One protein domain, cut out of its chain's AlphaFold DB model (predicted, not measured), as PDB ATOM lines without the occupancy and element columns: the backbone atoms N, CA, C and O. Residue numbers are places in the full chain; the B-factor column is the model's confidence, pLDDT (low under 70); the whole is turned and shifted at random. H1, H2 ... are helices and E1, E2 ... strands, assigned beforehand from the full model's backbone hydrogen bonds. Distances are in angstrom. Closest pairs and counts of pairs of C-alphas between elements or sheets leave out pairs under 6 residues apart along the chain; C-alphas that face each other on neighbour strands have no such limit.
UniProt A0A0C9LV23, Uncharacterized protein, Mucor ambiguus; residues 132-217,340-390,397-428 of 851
ATOM      1  N   PHE A 132     -32.816 -20.470  19.496       86.12
ATOM      2  CA  PHE A 132     -32.573 -19.708  18.281       86.12
ATOM      3  C   PHE A 132     -32.575 -18.236  18.645       86.12
ATOM      4  O   PHE A 132     -33.542 -17.739  19.221       86.12
ATOM      5  N   TYR A 133     -31.494 -17.551  18.303       87.38
ATOM      6  CA  TYR A 133     -31.413 -16.104  18.415       87.38
ATOM      7  C   TYR A 133     -31.017 -15.542  17.068       87.38
ATOM      8  O   TYR A 133     -30.191 -16.120  16.367       87.38
ATOM      9  N   SER A 134     -31.578 -14.405  16.686       87.12
ATOM     10  CA  SER A 134     -31.006 -13.670  15.567       87.12
ATOM     11  C   SER A 134     -29.673 -13.045  15.982       87.12
ATOM     12  O   SER A 134     -29.450 -12.701  17.148       87.12
ATOM     13  N   ARG A 135     -28.799 -12.826  14.999       84.69
ATOM     14  CA  ARG A 135     -27.585 -12.014  15.134       84.69
ATOM     15  C   ARG A 135     -27.894 -10.677  15.818       84.69
ATOM     16  O   ARG A 135     -27.191 -10.244  16.725       84.69
ATOM     17  N   PHE A 136     -29.017 -10.087  15.424       81.19
ATOM     18  CA  PHE A 136     -29.543  -8.841  15.956       81.19
ATOM     19  C   PHE A 136     -29.891  -8.915  17.454       81.19
ATOM     20  O   PHE A 136     -29.542  -8.020  18.219       81.19
ATOM     21  N   GLN A 137     -30.530  -9.997  17.908       86.38
ATOM     22  CA  GLN A 137     -30.843 -10.205  19.325       86.38
ATOM     23  C   GLN A 137     -29.581 -10.354  20.178       86.38
ATOM     24  O   GLN A 137     -29.472  -9.687  21.207       86.38
ATOM     25  N   CYS A 138     -28.607 -11.168  19.750       88.12
ATOM     26  CA  CYS A 138     -27.376 -11.339  20.529       88.12
ATOM     27  C   CYS A 138     -26.537 -10.059  20.604       88.12
ATOM     28  O   CYS A 138     -25.960  -9.777  21.654       88.12
ATOM     29  N   LEU A 139     -26.549  -9.227  19.559       85.44
ATOM     30  CA  LEU A 139     -25.937  -7.901  19.603       85.44
ATOM     31  C   LEU A 139     -26.565  -7.012  20.684       85.44
ATOM     32  O   LEU A 139     -25.852  -6.384  21.462       85.44
ATOM     33  N   ILE A 140     -27.893  -7.001  20.793       87.19
ATOM     34  CA  ILE A 140     -28.591  -6.221  21.821       87.19
ATOM     35  C   ILE A 140     -28.301  -6.763  23.221       87.19
ATOM     36  O   ILE A 140     -28.066  -5.973  24.134       87.19
ATOM     37  N   TYR A 141     -28.226  -8.083  23.410       89.19
ATOM     38  CA  TYR A 141     -27.810  -8.652  24.698       89.19
ATOM     39  C   TYR A 141     -26.380  -8.260  25.075       89.19
ATOM     40  O   TYR A 141     -26.122  -7.968  26.240       89.19
ATOM     41  N   TYR A 142     -25.465  -8.175  24.107       86.50
ATOM     42  CA  TYR A 142     -24.130  -7.634  24.351       86.50
ATOM     43  C   TYR A 142     -24.182  -6.144  24.731       86.50
ATOM     44  O   TYR A 142     -23.516  -5.717  25.675       86.50
ATOM     45  N   LEU A 143     -25.018  -5.351  24.051       82.25
ATOM     46  CA  LEU A 143     -25.187  -3.928  24.347       82.25
ATOM     47  C   LEU A 143     -25.791  -3.661  25.730       82.25
ATOM     48  O   LEU A 143     -25.376  -2.694  26.356       82.25
ATOM     49  N   ASN A 144     -26.661  -4.534  26.254       83.56
ATOM     50  CA  ASN A 144     -27.180  -4.430  27.631       83.56
ATOM     51  C   ASN A 144     -26.055  -4.380  28.690       83.56
ATOM     52  O   ASN A 144     -26.270  -3.875  29.786       83.56
ATOM     53  N   LYS A 145     -24.860  -4.919  28.396       78.12
ATOM     54  CA  LYS A 145     -23.686  -4.854  29.287       78.12
ATOM     55  C   LYS A 145     -22.913  -3.535  29.159       78.12
ATOM     56  O   LYS A 145     -22.173  -3.166  30.064       78.12
ATOM     57  N   GLN A 146     -23.015  -2.877  28.008       73.81
ATOM     58  CA  GLN A 146     -22.155  -1.759  27.604       73.81
ATOM     59  C   GLN A 146     -22.863  -0.405  27.669       73.81
ATOM     60  O   GLN A 146     -22.200   0.625  27.770       73.81
ATOM     61  N   ILE A 147     -24.189  -0.411  27.543       74.75
ATOM     62  CA  ILE A 147     -25.038   0.768  27.416       74.75
ATOM     63  C   ILE A 147     -26.269   0.542  28.290       74.75
ATOM     64  O   ILE A 147     -26.850  -0.544  28.283       74.75
ATOM     65  N   ASP A 148     -26.674   1.582  29.012       77.12
ATOM     66  CA  ASP A 148     -27.884   1.572  29.829       77.12
ATOM     67  C   ASP A 148     -29.125   1.705  28.930       77.12
ATOM     68  O   ASP A 148     -29.629   2.798  28.655       77.12
ATOM     69  N   LEU A 149     -29.555   0.577  28.353       81.94
ATOM     70  CA  LEU A 149     -30.762   0.519  27.536       81.94
ATOM     71  C   LEU A 149     -31.985   0.801  28.411       81.94
ATOM     72  O   LEU A 149     -32.169   0.200  29.464       81.94
ATOM     73  N   GLN A 150     -32.861   1.683  27.943       83.38
ATOM     74  CA  GLN A 150     -34.081   2.066  28.636       83.38
ATOM     75  C   GLN A 150     -35.289   1.426  27.970       83.38
ATOM     76  O   GLN A 150     -35.438   1.439  26.745       83.38
ATOM     77  N   ARG A 151     -36.184   0.893  28.801       84.94
ATOM     78  CA  ARG A 151     -37.426   0.269  28.347       84.94
ATOM     79  C   ARG A 151     -38.236   1.220  27.462       84.94
ATOM     80  O   ARG A 151     -38.422   2.383  27.796       84.94
ATOM     81  N   GLU A 152     -38.774   0.668  26.378       83.75
ATOM     82  CA  GLU A 152     -39.678   1.305  25.412       83.75
ATOM     83  C   GLU A 152     -39.105   2.510  24.662       83.75
ATOM     84  O   GLU A 152     -39.782   3.033  23.776       83.75
ATOM     85  N   HIS A 153     -37.853   2.883  24.927       86.69
ATOM     86  CA  HIS A 153     -37.182   3.954  24.215       86.69
ATOM     87  C   HIS A 153     -36.803   3.534  22.789       86.69
ATOM     88  O   HIS A 153     -36.470   2.369  22.545       86.69
ATOM     89  N   LEU A 154     -36.878   4.480  21.847       87.75
ATOM     90  CA  LEU A 154     -36.543   4.266  20.443       87.75
ATOM     91  C   LEU A 154     -35.029   4.381  20.226       87.75
ATOM     92  O   LEU A 154     -34.414   5.398  20.555       87.75
ATOM     93  N   TYR A 155     -34.446   3.354  19.616       88.69
ATOM     94  CA  TYR A 155     -33.064   3.350  19.159       88.69
ATOM     95  C   TYR A 155     -33.009   3.111  17.651       88.69
ATOM     96  O   TYR A 155     -33.756   2.287  17.128       88.69
ATOM     97  N   PHE A 156     -32.099   3.782  16.956       88.94
ATOM     98  CA  PHE A 156     -31.780   3.485  15.562       88.94
ATOM     99  C   PHE A 156     -30.490   2.681  15.488       88.94
ATOM    100  O   PHE A 156     -29.431   3.183  15.868       88.94
ATOM    101  N   LEU A 157     -30.582   1.444  15.000       88.94
ATOM    102  CA  LEU A 157     -29.413   0.634  14.691       88.94
ATOM    103  C   LEU A 157     -29.015   0.820  13.227       88.94
ATOM    104  O   LEU A 157     -29.798   0.484  12.341       88.94
ATOM    105  N   TRP A 158     -27.798   1.295  12.989       89.62
ATOM    106  CA  TRP A 158     -27.206   1.421  11.658       89.62
ATOM    107  C   TRP A 158     -26.155   0.333  11.504       89.62
ATOM    108  O   TRP A 158     -25.117   0.416  12.144       89.62
ATOM    109  N   ASN A 159     -26.421  -0.703  10.718       87.56
ATOM    110  CA  ASN A 159     -25.513  -1.833  10.542       87.56
ATOM    111  C   ASN A 159     -24.825  -1.747   9.177       87.56
ATOM    112  O   ASN A 159     -25.492  -1.833   8.146       87.56
ATOM    113  N   LEU A 160     -23.504  -1.575   9.175       87.06
ATOM    114  CA  LEU A 160     -22.693  -1.502   7.962       87.06
ATOM    115  C   LEU A 160     -22.115  -2.883   7.635       87.06
ATOM    116  O   LEU A 160     -21.409  -3.475   8.456       87.06
ATOM    117  N   GLN A 161     -22.402  -3.375   6.429       82.31
ATOM    118  CA  GLN A 161     -21.996  -4.690   5.943       82.31
ATOM    119  C   GLN A 161     -21.397  -4.621   4.543       82.31
ATOM    120  O   GLN A 161     -21.850  -3.878   3.672       82.31
ATOM    121  N   ARG A 162     -20.404  -5.473   4.306       79.38
ATOM    122  CA  ARG A 162     -19.817  -5.669   2.986       79.38
ATOM    123  C   ARG A 162     -20.766  -6.417   2.052       79.38
ATOM    124  O   ARG A 162     -21.320  -7.449   2.428       79.38
ATOM    125  N   SER A 163     -20.923  -5.937   0.818       73.94
ATOM    126  CA  SER A 163     -21.629  -6.691  -0.222       73.94
ATOM    127  C   SER A 163     -20.835  -7.925  -0.666       73.94
ATOM    128  O   SER A 163     -19.604  -7.964  -0.600       73.94
ATOM    129  N   SER A 164     -21.531  -8.939  -1.186       65.31
ATOM    130  CA  SER A 164     -20.900 -10.171  -1.683       65.31
ATOM    131  C   SER A 164     -19.971  -9.946  -2.882       65.31
ATOM    132  O   SER A 164     -19.004 -10.686  -3.042       65.31
ATOM    133  N   ASP A 165     -20.226  -8.923  -3.703       65.56
ATOM    134  CA  ASP A 165     -19.352  -8.511  -4.812       65.56
ATOM    135  C   ASP A 165     -18.182  -7.613  -4.355       65.56
ATOM    136  O   ASP A 165     -17.264  -7.330  -5.124       65.56
ATOM    137  N   GLY A 166     -18.195  -7.168  -3.092       69.38
ATOM    138  CA  GLY A 166     -17.198  -6.290  -2.486       69.38
ATOM    139  C   GLY A 166     -17.108  -4.893  -3.099       69.38
ATOM    140  O   GLY A 166     -16.162  -4.182  -2.777       69.38
ATOM    141  N   ASN A 167     -18.026  -4.511  -3.991       79.75
ATOM    142  CA  ASN A 167     -18.020  -3.218  -4.687       79.75
ATOM    143  C   ASN A 167     -18.979  -2.207  -4.055       79.75
ATOM    144  O   ASN A 167     -19.072  -1.066  -4.508       79.75
ATOM    145  N   LYS A 168     -19.723  -2.628  -3.032       85.69
ATOM    146  CA  LYS A 168     -20.702  -1.800  -2.350       85.69
ATOM    147  C   LYS A 168     -20.642  -2.040  -0.851       85.69
ATOM    148  O   LYS A 168     -20.380  -3.144  -0.379       85.69
ATOM    149  N   LEU A 169     -20.957  -0.994  -0.107       86.12
ATOM    150  CA  LEU A 169     -21.220  -1.071   1.315       86.12
ATOM    151  C   LEU A 169     -22.731  -1.018   1.516       86.12
ATOM    152  O   LEU A 169     -23.384  -0.049   1.135       86.12
ATOM    153  N   ARG A 170     -23.301  -2.067   2.095       87.25
ATOM    154  CA  ARG A 170     -24.713  -2.105   2.454       87.25
ATOM    155  C   ARG A 170     -24.888  -1.521   3.850       87.25
ATOM    156  O   ARG A 170     -24.204  -1.935   4.784       87.25
ATOM    157  N   VAL A 171     -25.824  -0.592   3.997       88.44
ATOM    158  CA  VAL A 171     -26.207  -0.017   5.287       88.44
ATOM    159  C   VAL A 171     -27.647  -0.413   5.579       88.44
ATOM    160  O   VAL A 171     -28.562  -0.019   4.857       88.44
ATOM    161  N   ASP A 172     -27.845  -1.201   6.632       87.81
ATOM    162  CA  ASP A 172     -29.165  -1.570   7.132       87.81
ATOM    163  C   ASP A 172     -29.558  -0.661   8.307       87.81
ATOM    164  O   ASP A 172     -28.805  -0.503   9.267       87.81
ATOM    165  N   VAL A 173     -30.764  -0.104   8.263       88.81
ATOM    166  CA  VAL A 173     -31.328   0.769   9.296       88.81
ATOM    167  C   VAL A 173     -32.491   0.062   9.972       88.81
ATOM    168  O   VAL A 173     -33.520  -0.219   9.348       88.81
ATOM    169  N   ALA A 174     -32.336  -0.225  11.264       88.31
ATOM    170  CA  ALA A 174     -33.331  -0.923  12.066       88.31
ATOM    171  C   ALA A 174     -33.778  -0.048  13.255       88.31
ATOM    172  O   ALA A 174     -33.025   0.096  14.224       88.31
ATOM    173  N   PRO A 175     -34.990   0.535  13.222       88.88
ATOM    174  CA  PRO A 175     -35.561   1.188  14.394       88.88
ATOM    175  C   PRO A 175     -35.989   0.121  15.400       88.88
ATOM    176  O   PRO A 175     -36.706  -0.814  15.049       88.88
ATOM    177  N   ILE A 176     -35.579   0.254  16.659       88.50
ATOM    178  CA  ILE A 176     -35.867  -0.714  17.716       88.50
ATOM    179  C   ILE A 176     -36.384  -0.065  18.978       88.50
ATOM    180  O   ILE A 176     -36.027   1.055  19.326       88.50
ATOM    181  N   ARG A 177     -37.171  -0.836  19.718       88.69
ATOM    182  CA  ARG A 177     -37.516  -0.545  21.103       88.69
ATOM    183  C   ARG A 177     -36.998  -1.651  21.999       88.69
ATOM    184  O   ARG A 177     -37.230  -2.829  21.727       88.69
ATOM    185  N   ALA A 178     -36.313  -1.267  23.068       88.06
ATOM    186  CA  ALA A 178     -35.919  -2.203  24.108       88.06
ATOM    187  C   ALA A 178     -37.173  -2.628  24.885       88.06
ATOM    188  O   ALA A 178     -37.854  -1.808  25.503       88.06
ATOM    189  N   VAL A 179     -37.514  -3.909  24.836       88.50
ATOM    190  CA  VAL A 179     -38.602  -4.498  25.625       88.50
ATOM    191  C   VAL A 179     -38.014  -5.517  26.582       88.50
ATOM    192  O   VAL A 179     -36.890  -5.969  26.389       88.50
ATOM    193  N   TYR A 180     -38.739  -5.872  27.636       85.69
ATOM    194  CA  TYR A 180     -38.284  -6.950  28.506       85.69
ATOM    195  C   TYR A 180     -38.071  -8.236  27.706       85.69
ATOM    196  O   TYR A 180     -38.894  -8.589  26.855       85.69
ATOM    197  N   ASP A 181     -36.978  -8.936  27.999       86.81
ATOM    198  CA  ASP A 181     -36.701 -10.212  27.360       86.81
ATOM    199  C   ASP A 181     -37.822 -11.228  27.675       86.81
ATOM    200  O   ASP A 181     -38.164 -11.430  28.846       86.81
ATOM    201  N   PRO A 182     -38.426 -11.862  26.653       80.50
ATOM    202  CA  PRO A 182     -39.570 -12.745  26.851       80.50
ATOM    203  C   PRO A 182     -39.207 -14.016  27.627       80.50
ATOM    204  O   PRO A 182     -40.028 -14.487  28.415       80.50
ATOM    205  N   ASP A 183     -37.985 -14.541  27.459       78.56
ATOM    206  CA  ASP A 183     -37.523 -15.708  28.217       78.56
ATOM    207  C   ASP A 183     -37.365 -15.339  29.701       78.56
ATOM    208  O   ASP A 183     -37.787 -16.099  30.573       78.56
ATOM    209  N   LEU A 184     -36.837 -14.144  29.991       76.94
ATOM    210  CA  LEU A 184     -36.702 -13.617  31.351       76.94
ATOM    211  C   LEU A 184     -38.071 -13.398  32.027       76.94
ATOM    212  O   LEU A 184     -38.272 -13.827  33.164       76.94
ATOM    213  N   ILE A 185     -39.035 -12.780  31.332       73.69
ATOM    214  CA  ILE A 185     -40.397 -12.588  31.863       73.69
ATOM    215  C   ILE A 185     -41.057 -13.939  32.135       73.69
ATOM    216  O   ILE A 185     -41.638 -14.135  33.204       73.69
ATOM    217  N   SER A 186     -40.962 -14.870  31.183       71.31
ATOM    218  CA  SER A 186     -41.522 -16.213  31.327       71.31
ATOM    219  C   SER A 186     -40.927 -16.925  32.545       71.31
ATOM    220  O   SER A 186     -41.668 -17.395  33.409       71.31
ATOM    221  N   ALA A 187     -39.598 -16.894  32.679       67.81
ATOM    222  CA  ALA A 187     -38.888 -17.482  33.807       67.81
ATOM    223  C   ALA A 187     -39.268 -16.839  35.151       67.81
ATOM    224  O   ALA A 187     -39.346 -17.545  36.147       67.81
ATOM    225  N   SER A 188     -39.578 -15.538  35.187       61.81
ATOM    226  CA  SER A 188     -39.958 -14.803  36.408       61.81
ATOM    227  C   SER A 188     -41.379 -15.057  36.931       61.81
ATOM    228  O   SER A 188     -41.810 -14.389  37.875       61.81
ATOM    229  N   GLY A 189     -42.136 -15.966  36.306       62.16
ATOM    230  CA  GLY A 189     -43.560 -16.158  36.603       62.16
ATOM    231  C   GLY A 189     -44.424 -14.989  36.123       62.16
ATOM    232  O   GLY A 189     -45.485 -14.735  36.688       62.16
ATOM    233  N   ARG A 190     -43.962 -14.262  35.093       61.47
ATOM    234  CA  ARG A 190     -44.591 -13.046  34.545       61.47
ATOM    235  C   ARG A 190     -44.703 -11.878  35.534       61.47
ATOM    236  O   ARG A 190     -45.499 -10.970  35.305       61.47
ATOM    237  N   SER A 191     -43.907 -11.871  36.603       56.31
ATOM    238  CA  SER A 191     -43.862 -10.772  37.570       56.31
ATOM    239  C   SER A 191     -42.560  -9.987  37.431       56.31
ATOM    240  O   SER A 191     -41.459 -10.521  37.523       56.31
ATOM    241  N   THR A 192     -42.680  -8.678  37.216       58.31
ATOM    242  CA  THR A 192     -41.525  -7.774  37.141       58.31
ATOM    243  C   THR A 192     -40.894  -7.525  38.509       58.31
ATOM    244  O   THR A 192     -39.710  -7.204  38.580       58.31
ATOM    245  N   ALA A 193     -41.641  -7.718  39.601       55.19
ATOM    246  CA  ALA A 193     -41.129  -7.571  40.963       55.19
ATOM    247  C   ALA A 193     -40.093  -8.657  41.311       55.19
ATOM    248  O   ALA A 193     -39.120  -8.379  42.008       55.19
ATOM    249  N   THR A 194     -40.245  -9.872  40.768       53.31
ATOM    250  CA  THR A 194     -39.309 -10.997  40.960       53.31
ATOM    251  C   THR A 194     -37.992 -10.832  40.201       53.31
ATOM    252  O   THR A 194     -37.008 -11.492  40.533       53.31
ATOM    253  N   LEU A 195     -37.939  -9.948  39.197       51.50
ATOM    254  CA  LEU A 195     -36.722  -9.676  38.422       51.50
ATOM    255  C   LEU A 195     -35.692  -8.855  39.223       51.50
ATOM    256  O   LEU A 195     -34.479  -9.010  39.033       51.50
ATOM    257  N   GLY A 196     -36.155  -8.014  40.156       55.38
ATOM    258  CA  GLY A 196     -35.313  -7.037  40.848       55.38
ATOM    259  C   GLY A 196     -34.591  -6.101  39.865       55.38
ATOM    260  O   GLY A 196     -35.101  -5.813  38.787       55.38
ATOM    261  N   GLY A 197     -33.376  -5.658  40.210       55.31
ATOM    262  CA  GLY A 197     -32.525  -4.835  39.331       55.31
ATOM    263  C   GLY A 197     -31.870  -5.579  38.154       55.31
ATOM    264  O   GLY A 197     -31.132  -4.965  37.393       55.31
ATOM    265  N   ASN A 198     -32.115  -6.885  37.984       60.03
ATOM    266  CA  ASN A 198     -31.532  -7.679  36.894       60.03
ATOM    267  C   ASN A 198     -32.450  -7.650  35.669       60.03
ATOM    268  O   ASN A 198     -33.069  -8.655  35.309       60.03
ATOM    269  N   VAL A 199     -32.568  -6.479  35.054       74.56
ATOM    270  CA  VAL A 199     -33.403  -6.300  33.870       74.56
ATOM    271  C   VAL A 199     -32.586  -6.615  32.620       74.56
ATOM    272  O   VAL A 199     -31.556  -5.995  32.374       74.56
ATOM    273  N   LEU A 200     -33.049  -7.587  31.831       85.12
ATOM    274  CA  LEU A 200     -32.512  -7.874  30.501       85.12
ATOM    275  C   LEU A 200     -33.520  -7.419  29.449       85.12
ATOM    276  O   LEU A 200     -34.693  -7.812  29.499       85.12
ATOM    277  N   TYR A 201     -33.054  -6.631  28.486       87.88
ATOM    278  CA  TYR A 201     -33.871  -6.175  27.372       87.88
ATOM    279  C   TYR A 201     -33.581  -6.956  26.093       87.88
ATOM    280  O   TYR A 201     -32.427  -7.229  25.756       87.88
ATOM    281  N   SER A 202     -34.642  -7.270  25.354       88.06
ATOM    282  CA  SER A 202     -34.590  -7.764  23.983       88.06
ATOM    283  C   SER A 202     -35.064  -6.677  23.010       88.06
ATOM    284  O   SER A 202     -35.802  -5.759  23.390       88.06
ATOM    285  N   PRO A 203     -34.645  -6.736  21.737       87.38
ATOM    286  CA  PRO A 203     -35.149  -5.810  20.742       87.38
ATOM    287  C   PRO A 203     -36.554  -6.185  20.279       87.38
ATOM    288  O   PRO A 203     -36.827  -7.334  19.927       87.38
ATOM    289  N   LYS A 204     -37.411  -5.174  20.153       87.75
ATOM    290  CA  LYS A 204     -38.643  -5.225  19.368       87.75
ATOM    291  C   LYS A 204     -38.507  -4.276  18.184       87.75
ATOM    292  O   LYS A 204     -38.211  -3.103  18.381       87.75
ATOM    293  N   LEU A 205     -38.741  -4.776  16.973       85.12
ATOM    294  CA  LEU A 205     -38.775  -3.977  15.746       85.12
ATOM    295  C   LEU A 205     -40.198  -3.424  15.554       85.12
ATOM    296  O   LEU A 205     -41.083  -4.190  15.172       85.12
ATOM    297  N   PRO A 206     -40.472  -2.141  15.855       80.56
ATOM    298  CA  PRO A 206     -41.755  -1.520  15.531       80.56
ATOM    299  C   PRO A 206     -42.003  -1.418  14.019       80.56
ATOM    300  O   PRO A 206     -43.156  -1.397  13.599       80.56
ATOM    301  N   PHE A 207     -40.939  -1.371  13.212       81.75
ATOM    302  CA  PHE A 207     -41.000  -1.203  11.762       81.75
ATOM    303  C   PHE A 207     -39.994  -2.136  11.065       81.75
ATOM    304  O   PHE A 207     -39.006  -2.534  11.688       81.75
ATOM    305  N   PRO A 208     -40.221  -2.497   9.787       80.44
ATOM    306  CA  PRO A 208     -39.271  -3.297   9.020       80.44
ATOM    307  C   PRO A 208     -37.951  -2.550   8.796       80.44
ATOM    308  O   PRO A 208     -37.941  -1.339   8.576       80.44
ATOM    309  N   THR A 209     -36.847  -3.300   8.812       83.56
ATOM    310  CA  THR A 209     -35.508  -2.810   8.464       83.56
ATOM    311  C   THR A 209     -35.490  -2.286   7.028       83.56
ATOM    312  O   THR A 209     -36.018  -2.932   6.121       83.56
ATOM    313  N   THR A 210     -34.859  -1.134   6.820       85.62
ATOM    314  CA  THR A 210     -34.550  -0.610   5.478       85.62
ATOM    315  C   THR A 210     -33.081  -0.790   5.174       85.62
ATOM    316  O   THR A 210     -32.272  -0.876   6.088       85.62
ATOM    317  N   SER A 211     -32.740  -0.875   3.897       87.69
ATOM    318  CA  SER A 211     -31.366  -1.060   3.454       87.69
ATOM    319  C   SER A 211     -31.085  -0.176   2.255       87.69
ATOM    320  O   SER A 211     -31.907  -0.137   1.337       87.69
ATOM    321  N   PHE A 212     -29.922   0.460   2.230       89.44
ATOM    322  CA  PHE A 212     -29.406   1.160   1.057       89.44
ATOM    323  C   PHE A 212     -27.960   0.741   0.787       89.44
ATOM    324  O   PHE A 212     -27.278   0.193   1.657       89.44
ATOM    325  N   GLU A 213     -27.506   0.944  -0.446       89.31
ATOM    326  CA  GLU A 213     -26.167   0.558  -0.888       89.31
ATOM    327  C   GLU A 213     -25.355   1.796  -1.258       89.31
ATOM    328  O   GLU A 213     -25.805   2.645  -2.023       89.31
ATOM    329  N   VAL A 214     -24.133   1.859  -0.744       87.12
ATOM    330  CA  VAL A 214     -23.153   2.901  -1.028       87.12
ATOM    331  C   VAL A 214     -22.108   2.323  -1.988       87.12
ATOM    332  O   VAL A 214     -21.498   1.299  -1.668       87.12
ATOM    333  N   PRO A 215     -21.886   2.924  -3.167       86.00
ATOM    334  CA  PRO A 215     -20.887   2.436  -4.111       86.00
ATOM    335  C   PRO A 215     -19.468   2.675  -3.581       86.00
ATOM    336  O   PRO A 215     -19.163   3.763  -3.096       86.00
ATOM    337  N   ILE A 216     -18.596   1.672  -3.714       82.31
ATOM    338  CA  ILE A 216     -17.172   1.781  -3.387       82.31
ATOM    339  C   ILE A 216     -16.383   2.021  -4.692       82.31
ATOM    340  O   ILE A 216     -16.510   1.220  -5.623       82.31
ATOM    341  N   PRO A 217     -15.590   3.107  -4.787       79.56
ATOM    342  CA  PRO A 217     -14.726   3.415  -5.930       79.56
ATOM    343  C   PRO A 217     -13.633   2.366  -6.190       79.56
ATOM    344  O   PRO A 217     -13.505   1.374  -5.472       79.56
ATOM    345  N   ASN A 340     -38.016  11.617  20.671       83.81
ATOM    346  CA  ASN A 340     -36.560  11.610  20.814       83.81
ATOM    347  C   ASN A 340     -36.011  10.179  20.725       83.81
ATOM    348  O   ASN A 340     -36.619   9.255  21.267       83.81
ATOM    349  N   PHE A 341     -34.825  10.003  20.146       85.50
ATOM    350  CA  PHE A 341     -34.199   8.687  19.982       85.50
ATOM    351  C   PHE A 341     -32.723   8.681  20.390       85.50
ATOM    352  O   PHE A 341     -32.110   9.732  20.581       85.50
ATOM    353  N   HIS A 342     -32.160   7.483  20.529       85.62
ATOM    354  CA  HIS A 342     -30.713   7.254  20.579       85.62
ATOM    355  C   HIS A 342     -30.264   6.533  19.311       85.62
ATOM    356  O   HIS A 342     -31.034   5.780  18.711       85.62
ATOM    357  N   SER A 343     -29.006   6.703  18.929       82.12
ATOM    358  CA  SER A 343     -28.471   6.071  17.725       82.12
ATOM    359  C   SER A 343     -27.243   5.231  18.007       82.12
ATOM    360  O   SER A 343     -26.345   5.618  18.752       82.12
ATOM    361  N   LEU A 344     -27.219   4.060  17.384       82.25
ATOM    362  CA  LEU A 344     -26.187   3.047  17.518       82.25
ATOM    363  C   LEU A 344     -25.660   2.745  16.117       82.25
ATOM    364  O   LEU A 344     -26.327   2.070  15.334       82.25
ATOM    365  N   VAL A 345     -24.482   3.271  15.795       79.31
ATOM    366  CA  VAL A 345     -23.818   3.045  14.509       79.31
ATOM    367  C   VAL A 345     -22.843   1.888  14.653       79.31
ATOM    368  O   VAL A 345     -21.879   1.949  15.414       79.31
ATOM    369  N   ILE A 346     -23.120   0.805  13.947       79.56
ATOM    370  CA  ILE A 346     -22.489  -0.491  14.125       79.56
ATOM    371  C   ILE A 346     -21.811  -0.920  12.837       79.56
ATOM    372  O   ILE A 346     -22.461  -1.116  11.816       79.56
ATOM    373  N   MET A 347     -20.500  -1.118  12.914       78.56
ATOM    374  CA  MET A 347     -19.745  -1.754  11.845       78.56
ATOM    375  C   MET A 347     -19.548  -3.234  12.176       78.56
ATOM    376  O   MET A 347     -19.018  -3.577  13.237       78.56
ATOM    377  N   GLU A 348     -19.987  -4.111  11.276       72.50
ATOM    378  CA  GLU A 348     -19.698  -5.539  11.367       72.50
ATOM    379  C   GLU A 348     -18.282  -5.810  10.854       72.50
ATOM    380  O   GLU A 348     -17.957  -5.522   9.704       72.50
ATOM    381  N   GLU A 349     -17.439  -6.372  11.719       68.31
ATOM    382  CA  GLU A 349     -16.135  -6.884  11.320       68.31
ATOM    383  C   GLU A 349     -16.241  -8.370  10.996       68.31
ATOM    384  O   GLU A 349     -16.680  -9.176  11.827       68.31
ATOM    385  N   ASP A 350     -15.793  -8.741   9.798       60.78
ATOM    386  CA  ASP A 350     -15.584 -10.139   9.449       60.78
ATOM    387  C   ASP A 350     -14.575 -10.743  10.437       60.78
ATOM    388  O   ASP A 350     -13.452 -10.259  10.586       60.78
ATOM    389  N   GLY A 351     -14.996 -11.778  11.169       50.00
ATOM    390  CA  GLY A 351     -14.175 -12.428  12.188       50.00
ATOM    391  C   GLY A 351     -12.853 -12.937  11.606       50.00
ATOM    392  O   GLY A 351     -12.829 -13.888  10.827       50.00
ATOM    393  N   TRP A 352     -11.750 -12.317  12.023       43.12
ATOM    394  CA  TRP A 352     -10.397 -12.534  11.499       43.12
ATOM    395  C   TRP A 352      -9.727 -13.856  11.909       43.12
ATOM    396  O   TRP A 352      -8.582 -14.113  11.549       43.12
ATOM    397  N   THR A 353     -10.377 -14.722  12.683       42.19
ATOM    398  CA  THR A 353      -9.592 -15.613  13.546       42.19
ATOM    399  C   THR A 353      -9.243 -16.993  12.992       42.19
ATOM    400  O   THR A 353      -8.333 -17.595  13.546       42.19
ATOM    401  N   TRP A 354      -9.885 -17.540  11.952       34.19
ATOM    402  CA  TRP A 354      -9.590 -18.930  11.512       34.19
ATOM    403  C   TRP A 354      -9.298 -19.096  10.006       34.19
ATOM    404  O   TRP A 354      -8.592 -20.022   9.619       34.19
ATOM    405  N   PHE A 355      -9.753 -18.183   9.140       33.84
ATOM    406  CA  PHE A 355      -9.606 -18.334   7.679       33.84
ATOM    407  C   PHE A 355      -8.220 -17.962   7.119       33.84
ATOM    408  O   PHE A 355      -7.867 -18.393   6.022       33.84
ATOM    409  N   GLN A 356      -7.410 -17.196   7.856       39.34
ATOM    410  CA  GLN A 356      -6.056 -16.811   7.428       39.34
ATOM    411  C   GLN A 356      -5.071 -17.991   7.439       39.34
ATOM    412  O   GLN A 356      -4.106 -17.995   6.676       39.34
ATOM    413  N   GLN A 357      -5.314 -19.013   8.266       37.41
ATOM    414  CA  GLN A 357      -4.430 -20.175   8.335       37.41
ATOM    415  C   GLN A 357      -4.677 -21.154   7.179       37.41
ATOM    416  O   GLN A 357      -3.719 -21.729   6.683       37.41
ATOM    417  N   GLU A 358      -5.914 -21.249   6.670       36.97
ATOM    418  CA  GLU A 358      -6.243 -22.077   5.494       36.97
ATOM    419  C   GLU A 358      -6.041 -21.351   4.151       36.97
ATOM    420  O   GLU A 358      -5.699 -21.987   3.157       36.97
ATOM    421  N   LYS A 359      -6.171 -20.014   4.088       37.44
ATOM    422  CA  LYS A 359      -5.844 -19.259   2.859       37.44
ATOM    423  C   LYS A 359      -4.349 -19.240   2.531       37.44
ATOM    424  O   LYS A 359      -4.000 -19.003   1.376       37.44
ATOM    425  N   LYS A 360      -3.471 -19.527   3.500       40.69
ATOM    426  CA  LYS A 360      -2.032 -19.705   3.241       40.69
ATOM    427  C   LYS A 360      -1.731 -20.891   2.316       40.69
ATOM    428  O   LYS A 360      -0.688 -20.871   1.666       40.69
ATOM    429  N   ASP A 361      -2.655 -21.845   2.185       36.66
ATOM    430  CA  ASP A 361      -2.467 -23.044   1.359       36.66
ATOM    431  C   ASP A 361      -2.974 -22.885  -0.088       36.66
ATOM    432  O   ASP A 361      -2.712 -23.738  -0.938       36.66
ATOM    433  N   LEU A 362      -3.644 -21.774  -0.423       41.06
ATOM    434  CA  LEU A 362      -4.075 -21.455  -1.789       41.06
ATOM    435  C   LEU A 362      -3.177 -20.364  -2.385       41.06
ATOM    436  O   LEU A 362      -3.532 -19.189  -2.461       41.06
ATOM    437  N   GLN A 363      -1.991 -20.780  -2.829       42.66
ATOM    438  CA  GLN A 363      -1.096 -19.970  -3.656       42.66
ATOM    439  C   GLN A 363      -1.829 -19.426  -4.898       42.66
ATOM    440  O   GLN A 363      -2.370 -20.198  -5.692       42.66
ATOM    441  N   GLY A 364      -1.787 -18.100  -5.086       42.25
ATOM    442  CA  GLY A 364      -1.978 -17.474  -6.401       42.25
ATOM    443  C   GLY A 364      -3.091 -16.434  -6.566       42.25
ATOM    444  O   GLY A 364      -3.627 -16.345  -7.665       42.25
ATOM    445  N   ALA A 365      -3.446 -15.633  -5.554       42.75
ATOM    446  CA  ALA A 365      -4.293 -14.455  -5.783       42.75
ATOM    447  C   ALA A 365      -3.720 -13.201  -5.096       42.75
ATOM    448  O   ALA A 365      -3.782 -13.061  -3.876       42.75
ATOM    449  N   SER A 366      -3.141 -12.366  -5.961       55.19
ATOM    450  CA  SER A 366      -2.361 -11.133  -5.811       55.19
ATOM    451  C   SER A 366      -3.100  -9.956  -5.155       55.19
ATOM    452  O   SER A 366      -4.298 -10.043  -4.877       55.19
ATOM    453  N   ASP A 367      -2.359  -8.863  -4.935       55.50
ATOM    454  CA  ASP A 367      -2.660  -7.516  -4.401       55.50
ATOM    455  C   ASP A 367      -4.124  -7.050  -4.455       55.50
ATOM    456  O   ASP A 367      -4.607  -6.409  -3.525       55.50
ATOM    457  N   HIS A 368      -4.883  -7.435  -5.483       61.25
ATOM    458  CA  HIS A 368      -6.313  -7.149  -5.589       61.25
ATOM    459  C   HIS A 368      -7.135  -7.681  -4.399       61.25
ATOM    460  O   HIS A 368      -8.093  -7.036  -3.970       61.25
ATOM    461  N   ASN A 369      -6.775  -8.833  -3.818       70.69
ATOM    462  CA  ASN A 369      -7.450  -9.356  -2.622       70.69
ATOM    463  C   ASN A 369      -7.164  -8.505  -1.382       70.69
ATOM    464  O   ASN A 369      -8.090  -8.209  -0.625       70.69
ATOM    465  N   PHE A 370      -5.905  -8.094  -1.207       77.88
ATOM    466  CA  PHE A 370      -5.483  -7.205  -0.127       77.88
ATOM    467  C   PHE A 370      -6.187  -5.854  -0.240       77.88
ATOM    468  O   PHE A 370      -6.812  -5.391   0.717       77.88
ATOM    469  N   ALA A 371      -6.169  -5.266  -1.440       78.31
ATOM    470  CA  ALA A 371      -6.833  -4.003  -1.702       78.31
ATOM    471  C   ALA A 371      -8.341  -4.112  -1.468       78.31
ATOM    472  O   ALA A 371      -8.937  -3.264  -0.813       78.31
ATOM    473  N   THR A 372      -8.964  -5.202  -1.910       76.38
ATOM    474  CA  THR A 372     -10.395  -5.441  -1.704       76.38
ATOM    475  C   THR A 372     -10.772  -5.628  -0.234       76.38
ATOM    476  O   THR A 372     -11.863  -5.226   0.169       76.38
ATOM    477  N   GLU A 373      -9.900  -6.206   0.584       77.00
ATOM    478  CA  GLU A 373     -10.125  -6.364   2.019       77.00
ATOM    479  C   GLU A 373      -9.942  -5.052   2.792       77.00
ATOM    480  O   GLU A 373     -10.876  -4.591   3.458       77.00
ATOM    481  N   HIS A 374      -8.775  -4.415   2.673       84.00
ATOM    482  CA  HIS A 374      -8.449  -3.242   3.482       84.00
ATOM    483  C   HIS A 374      -9.146  -1.969   2.991       84.00
ATOM    484  O   HIS A 374      -9.657  -1.218   3.822       84.00
ATOM    485  N   CYS A 375      -9.271  -1.755   1.675       85.75
ATOM    486  CA  CYS A 375      -9.977  -0.588   1.130       85.75
ATOM    487  C   CYS A 375     -11.437  -0.571   1.588       85.75
ATOM    488  O   CYS A 375     -11.946   0.451   2.045       85.75
ATOM    489  N   HIS A 376     -12.095  -1.734   1.564       82.62
ATOM    490  CA  HIS A 376     -13.456  -1.857   2.071       82.62
ATOM    491  C   HIS A 376     -13.538  -1.496   3.558       82.62
ATOM    492  O   HIS A 376     -14.459  -0.799   3.969       82.62
ATOM    493  N   LYS A 377     -12.581  -1.948   4.375       84.69
ATOM    494  CA  LYS A 377     -12.555  -1.644   5.812       84.69
ATOM    495  C   LYS A 377     -12.417  -0.141   6.073       84.69
ATOM    496  O   LYS A 377     -13.135   0.389   6.917       84.69
ATOM    497  N   PHE A 378     -11.569   0.552   5.312       88.06
ATOM    498  CA  PHE A 378     -11.434   2.009   5.390       88.06
ATOM    499  C   PHE A 378     -12.712   2.743   4.969       88.06
ATOM    500  O   PHE A 378     -13.162   3.632   5.691       88.06
ATOM    501  N   TYR A 379     -13.356   2.334   3.870       88.00
ATOM    502  CA  TYR A 379     -14.649   2.901   3.474       88.00
ATOM    503  C   TYR A 379     -15.757   2.626   4.496       88.00
ATOM    504  O   TYR A 379     -16.571   3.512   4.750       88.00
ATOM    505  N   SER A 380     -15.777   1.450   5.131       86.31
ATOM    506  CA  SER A 380     -16.715   1.153   6.219       86.31
ATOM    507  C   SER A 380     -16.504   2.071   7.426       86.31
ATOM    508  O   SER A 380     -17.479   2.606   7.948       86.31
ATOM    509  N   LEU A 381     -15.251   2.293   7.843       86.56
ATOM    510  CA  LEU A 381     -14.905   3.207   8.941       86.56
ATOM    511  C   LEU A 381     -15.287   4.656   8.606       86.56
ATOM    512  O   LEU A 381     -15.874   5.354   9.437       86.56
ATOM    513  N   LYS A 382     -15.033   5.096   7.366       87.62
ATOM    514  CA  LYS A 382     -15.468   6.415   6.891       87.62
ATOM    515  C   LYS A 382     -16.987   6.540   6.925       87.62
ATOM    516  O   LYS A 382     -17.497   7.496   7.498       87.62
ATOM    517  N   ALA A 383     -17.713   5.576   6.362       88.81
ATOM    518  CA  ALA A 383     -19.171   5.585   6.357       88.81
ATOM    519  C   ALA A 383     -19.752   5.567   7.779       88.81
ATOM    520  O   ALA A 383     -20.706   6.291   8.056       88.81
ATOM    521  N   GLN A 384     -19.157   4.799   8.698       88.44
ATOM    522  CA  GLN A 384     -19.537   4.784  10.109       88.44
ATOM    523  C   GLN A 384     -19.382   6.172  10.747       88.44
ATOM    524  O   GLN A 384     -20.315   6.631  11.408       88.44
ATOM    525  N   SER A 385     -18.254   6.856  10.516       86.69
ATOM    526  CA  SER A 385     -18.044   8.229  10.996       86.69
ATOM    527  C   SER A 385     -19.039   9.201  10.378       86.69
ATOM    528  O   SER A 385     -19.688   9.947  11.098       86.69
ATOM    529  N   THR A 386     -19.236   9.143   9.058       89.12
ATOM    530  CA  THR A 386     -20.177  10.021   8.356       89.12
ATOM    531  C   THR A 386     -21.596   9.866   8.912       89.12
ATOM    532  O   THR A 386     -22.245  10.864   9.221       89.12
ATOM    533  N   ILE A 387     -22.077   8.631   9.113       90.56
ATOM    534  CA  ILE A 387     -23.385   8.377   9.743       90.56
ATOM    535  C   ILE A 387     -23.397   8.910  11.180       90.56
ATOM    536  O   ILE A 387     -24.371   9.544  11.581       90.56
ATOM    537  N   TYR A 388     -22.338   8.671  11.958       89.50
ATOM    538  CA  TYR A 388     -22.235   9.173  13.327       89.50
ATOM    539  C   TYR A 388     -22.385  10.697  13.384       89.50
ATOM    540  O   TYR A 388     -23.208  11.182  14.165       89.50
ATOM    541  N   ASP A 389     -21.659  11.424  12.534       88.25
ATOM    542  CA  ASP A 389     -21.664  12.886  12.482       88.25
ATOM    543  C   ASP A 389     -23.039  13.423  12.074       88.25
ATOM    544  O   ASP A 389     -23.632  14.215  12.809       88.25
ATOM    545  N   ILE A 390     -23.617  12.898  10.984       89.12
ATOM    546  CA  ILE A 390     -24.959  13.292  10.522       89.12
ATOM    547  C   ILE A 390     -25.990  13.084  11.630       89.12
ATOM    548  O   ILE A 390     -26.805  13.962  11.904       89.12
ATOM    549  N   ASN A 397     -31.919  13.654  18.524       82.88
ATOM    550  CA  ASN A 397     -31.041  12.612  19.009       82.88
ATOM    551  C   ASN A 397     -30.486  12.979  20.391       82.88
ATOM    552  O   ASN A 397     -29.842  14.011  20.564       82.88
ATOM    553  N   LYS A 398     -30.717  12.115  21.381       82.19
ATOM    554  CA  LYS A 398     -30.185  12.299  22.739       82.19
ATOM    555  C   LYS A 398     -28.717  11.905  22.843       82.19
ATOM    556  O   LYS A 398     -27.975  12.525  23.600       82.19
ATOM    557  N   SER A 399     -28.306  10.864  22.116       84.69
ATOM    558  CA  SER A 399     -26.906  10.446  22.040       84.69
ATOM    559  C   SER A 399     -26.671   9.487  20.873       84.69
ATOM    560  O   SER A 399     -27.492   8.601  20.619       84.69
ATOM    561  N   THR A 400     -25.506   9.606  20.234       83.50
ATOM    562  CA  THR A 400     -25.003   8.629  19.260       83.50
ATOM    563  C   THR A 400     -23.818   7.876  19.837       83.50
ATOM    564  O   THR A 400     -22.917   8.480  20.420       83.50
ATOM    565  N   ILE A 401     -23.777   6.569  19.608       82.69
ATOM    566  CA  ILE A 401     -22.620   5.721  19.885       82.69
ATOM    567  C   ILE A 401     -22.242   5.021  18.579       82.69
ATOM    568  O   ILE A 401     -23.088   4.376  17.968       82.69
ATOM    569  N   ALA A 402     -20.981   5.139  18.165       82.50
ATOM    570  CA  ALA A 402     -20.408   4.357  17.073       82.50
ATOM    571  C   ALA A 402     -19.482   3.281  17.650       82.50
ATOM    572  O   ALA A 402     -18.678   3.584  18.533       82.50
ATOM    573  N   ARG A 403     -19.633   2.027  17.209       79.25
ATOM    574  CA  ARG A 403     -18.789   0.901  17.634       79.25
ATOM    575  C   ARG A 403     -18.669  -0.166  16.557       79.25
ATOM    576  O   ARG A 403     -19.612  -0.428  15.811       79.25
ATOM    577  N   SER A 404     -17.531  -0.838  16.552       77.44
ATOM    578  CA  SER A 404     -17.287  -2.022  15.732       77.44
ATOM    579  C   SER A 404     -17.509  -3.304  16.544       77.44
ATOM    580  O   SER A 404     -17.234  -3.334  17.747       77.44
ATOM    581  N   PHE A 405     -18.052  -4.357  15.921       76.44
ATOM    582  CA  PHE A 405     -18.330  -5.633  16.595       76.44
ATOM    583  C   PHE A 405     -17.861  -6.821  15.763       76.44
ATOM    584  O   PHE A 405     -18.010  -6.862  14.545       76.44
ATOM    585  N   THR A 406     -17.372  -7.829  16.473       76.31
ATOM    586  CA  THR A 406     -16.910  -9.112  15.947       76.31
ATOM    587  C   THR A 406     -17.896 -10.228  16.294       76.31
ATOM    588  O   THR A 406     -18.774 -10.074  17.148       76.31
ATOM    589  N   GLU A 407     -17.724 -11.403  15.686       72.69
ATOM    590  CA  GLU A 407     -18.483 -12.608  16.054       72.69
ATOM    591  C   GLU A 407     -18.345 -12.964  17.546       72.69
ATOM    592  O   GLU A 407     -19.323 -13.388  18.164       72.69
ATOM    593  N   GLY A 408     -17.174 -12.714  18.147       75.62
ATOM    594  CA  GLY A 408     -16.938 -12.931  19.578       75.62
ATOM    595  C   GLY A 408     -17.868 -12.100  20.467       75.62
ATOM    596  O   GLY A 408     -18.370 -12.580  21.483       75.62
ATOM    597  N   ASN A 409     -18.202 -10.877  20.045       83.06
ATOM    598  CA  ASN A 409     -19.134 -10.034  20.795       83.06
ATOM    599  C   ASN A 409     -20.564 -10.593  20.775       83.06
ATOM    600  O   ASN A 409     -21.303 -10.441  21.747       83.06
ATOM    601  N   LEU A 410     -20.962 -11.275  19.698       83.00
ATOM    602  CA  LEU A 410     -22.275 -11.918  19.629       83.00
ATOM    603  C   LEU A 410     -22.352 -13.122  20.556       83.00
ATOM    604  O   LEU A 410     -23.340 -13.270  21.274       83.00
ATOM    605  N   THR A 411     -21.310 -13.958  20.569       82.12
ATOM    606  CA  THR A 411     -21.239 -15.093  21.495       82.12
ATOM    607  C   THR A 411     -21.249 -14.620  22.945       82.12
ATOM    608  O   THR A 411     -21.988 -15.184  23.749       82.12
ATOM    609  N   ASP A 412     -20.545 -13.526  23.255       81.50
ATOM    610  CA  ASP A 412     -20.578 -12.889  24.574       81.50
ATOM    611  C   ASP A 412     -21.979 -12.388  24.938       81.50
ATOM    612  O   ASP A 412     -22.420 -12.547  26.075       81.50
ATOM    613  N   GLY A 413     -22.703 -11.799  23.981       85.25
ATOM    614  CA  GLY A 413     -24.083 -11.360  24.173       85.25
ATOM    615  C   GLY A 413     -25.025 -12.519  24.491       85.25
ATOM    616  O   GLY A 413     -25.797 -12.448  25.451       85.25
ATOM    617  N   CYS A 414     -24.932 -13.622  23.743       84.69
ATOM    618  CA  CYS A 414     -25.737 -14.803  24.034       84.69
ATOM    619  C   CYS A 414     -25.338 -15.424  25.396       84.69
ATOM    620  O   CYS A 414     -26.214 -15.767  26.190       84.69
ATOM    621  N   ALA A 415     -24.039 -15.500  25.718       81.25
ATOM    622  CA  ALA A 415     -23.552 -15.979  27.015       81.25
ATOM    623  C   ALA A 415     -24.040 -15.098  28.177       81.25
ATOM    624  O   ALA A 415     -24.460 -15.610  29.216       81.25
ATOM    625  N   TYR A 416     -24.063 -13.777  27.986       83.19
ATOM    626  CA  TYR A 416     -24.604 -12.824  28.952       83.19
ATOM    627  C   TYR A 416     -26.099 -13.049  29.205       83.19
ATOM    628  O   TYR A 416     -26.536 -13.035  30.360       83.19
ATOM    629  N   LYS A 417     -26.891 -13.313  28.157       85.88
ATOM    630  CA  LYS A 417     -28.297 -13.708  28.314       85.88
ATOM    631  C   LYS A 417     -28.428 -15.004  29.113       85.88
ATOM    632  O   LYS A 417     -29.176 -15.032  30.090       85.88
ATOM    633  N   THR A 418     -27.691 -16.049  28.739       77.94
ATOM    634  CA  THR A 418     -27.720 -17.340  29.440       77.94
ATOM    635  C   THR A 418     -27.360 -17.174  30.914       77.94
ATOM    636  O   THR A 418     -28.090 -17.652  31.777       77.94
ATOM    637  N   LEU A 419     -26.310 -16.410  31.226       73.94
ATOM    638  CA  LEU A 419     -25.914 -16.109  32.601       73.94
ATOM    639  C   LEU A 419     -27.036 -15.412  33.384       73.94
ATOM    640  O   LEU A 419     -27.275 -15.751  34.541       73.94
ATOM    641  N   ASN A 420     -27.735 -14.448  32.781       74.38
ATOM    642  CA  ASN A 420     -28.855 -13.770  33.438       74.38
ATOM    643  C   ASN A 420     -30.047 -14.703  33.671       74.38
ATOM    644  O   ASN A 420     -30.646 -14.656  34.745       74.38
ATOM    645  N   LEU A 421     -30.353 -15.587  32.720       74.25
ATOM    646  CA  LEU A 421     -31.387 -16.611  32.883       74.25
ATOM    647  C   LEU A 421     -31.024 -17.624  33.973       74.25
ATOM    648  O   LEU A 421     -31.888 -17.998  34.757       74.25
ATOM    649  N   VAL A 422     -29.752 -18.009  34.082       67.19
ATOM    650  CA  VAL A 422     -29.237 -18.876  35.153       67.19
ATOM    651  C   VAL A 422     -29.272 -18.171  36.517       67.19
ATOM    652  O   VAL A 422     -29.658 -18.752  37.532       67.19
ATOM    653  N   LYS A 423     -28.924 -16.883  36.571       63.28
ATOM    654  CA  LYS A 423     -29.064 -16.061  37.784       63.28
ATOM    655  C   LYS A 423     -30.526 -15.900  38.199       63.28
ATOM    656  O   LYS A 423     -30.830 -15.868  39.384       63.28
ATOM    657  N   LEU A 424     -31.440 -15.781  37.241       64.06
ATOM    658  CA  LEU A 424     -32.867 -15.710  37.529       64.06
ATOM    659  C   LEU A 424     -33.408 -17.071  37.975       64.06
ATOM    660  O   LEU A 424     -34.102 -17.139  38.984       64.06
ATOM    661  N   SER A 425     -33.059 -18.154  37.278       59.47
ATOM    662  CA  SER A 425     -33.477 -19.499  37.668       59.47
ATOM    663  C   SER A 425     -32.985 -19.814  39.077       59.47
ATOM    664  O   SER A 425     -33.772 -20.245  39.905       59.47
ATOM    665  N   SER A 426     -31.745 -19.471  39.419       53.84
ATOM    666  CA  SER A 426     -31.217 -19.650  40.774       53.84
ATOM    667  C   SER A 426     -31.891 -18.784  41.852       53.84
ATOM    668  O   SER A 426     -31.983 -19.229  42.994       53.84
ATOM    669  N   LYS A 427     -32.411 -17.589  41.534       54.59
ATOM    670  CA  LYS A 427     -33.276 -16.818  42.460       54.59
ATOM    671  C   LYS A 427     -34.617 -17.501  42.721       54.59
ATOM    672  O   LYS A 427     -35.185 -17.355  43.795       54.59
ATOM    673  N   ILE A 428     -35.142 -18.187  41.709       53.38
ATOM    674  CA  ILE A 428     -36.489 -18.770  41.713       53.38
ATOM    675  C   ILE A 428     -36.470 -20.214  42.240       53.38
ATOM    676  O   ILE A 428     -37.454 -20.690  42.807       53.38
TER     677      ILE A 428
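This is residues 132 to 217, 340 to 390 and 397 to 428 of the 851 residues of an uncharacterized protein of Mucor ambiguus (UniProt A0A0C9LV23). A strongly twisted sheet of six strands, E2 to E7, curls round the helix H1, and the long helix H4 packs on the sheet with its residues 373 to 390, nearest to E6 and E7. A second long helix, H5, covers H1 on the side away from the sheet and reaches the short H2, while residues 354 to 371, of which 355 to 359 belong to H3 and 368 to 371 to H4, stick out. The printed part has 169 residues, with five named helices and seven named strands in the order E1 H1 E2 E3 H2 E4 E5 E6 H3 H4 E7 H5, class mixed, helices and strands. The branched sheet has parallel and antiparallel pairs. The whole is only just loose, close to compact, with a radius of gyration of the C-alphas of 18.8 A, and only just elongated, spanning 61 by 40 by 23 A.

E1, residues 132 to 134, pairs with no named strand and meets H1, residues 135 to 146, only through their link. E2, residues 154 to 162, and E3, residues 168 to 180, form an antiparallel hairpin, with N 157 and O 174 2.9 A apart. E3 bends by 51 degrees at residue 177. H2, residues 182 to 187, only grazes the sheet, with residues 182 to 184. E4, residues 201 to 204, and E5, residues 210 to 215, lie on the same side of E3, both antiparallel to it: N 177 and O 204 are 2.8 A apart, as are N 169 and O 214. H1 is on the sheet; its closest C-alphas to E4 are those of Gln 137 and Pro 203, 6.3 A. On the other side of E2 from E3 is E6, residues 341 to 348, parallel to E2, with N 344 and O 156 at 2.8 A. H3, residues 355 to 359, is not on the sheet. H4, residues 368 to 390, is on it, with the C-alphas of Val 345 and Gln 384, the closest of E6 and H4, 6.4 A apart. E7, residues 397 to 405, is parallel to E6, with N 345 and O 401 at 2.8 A. H5, residues 407 to 428, touches H1 with residues 409 to 417 alone, closest at the C-alphas of Tyr 142 and Gly 413, 3.7 A; at 70.2 degrees they are only just about perpendicular. It touches H2 with residues 421 to 425 alone, closest at the C-alphas of Leu 184 and Leu 421, 6.3 A, at a shallow tilt of 30 degrees, the same way. Every O i to N i+4 pair is within hydrogen-bond range in H2, H3 and H5; H1 has 6 of 8 and H4 18 of 19.

E1 begins at C-alpha 132, (-32.573, -19.708, 18.281). E3 is 35.9 A long, E2 26.1 A. H4 runs 32.0 A from C-alpha 368, (-6.313, -7.149, -5.589). H5 runs 31.9 A to C-alpha 428, (-36.489, -18.770, 41.713).

The farthest C-alphas, of Ala 193 and Gly 364, are 62.2 A apart. Residues 218 to 339 and 391 to 396 are not printed, leaving C-alpha gaps of 35.5 A and 10.5 A. Of the links printed whole, H2 to E4 is long. Mean pLDDT of the printed part is 75.8; residues 164 to 166, 187 to 198, 349 to 368 and 422 to 428 are under 70.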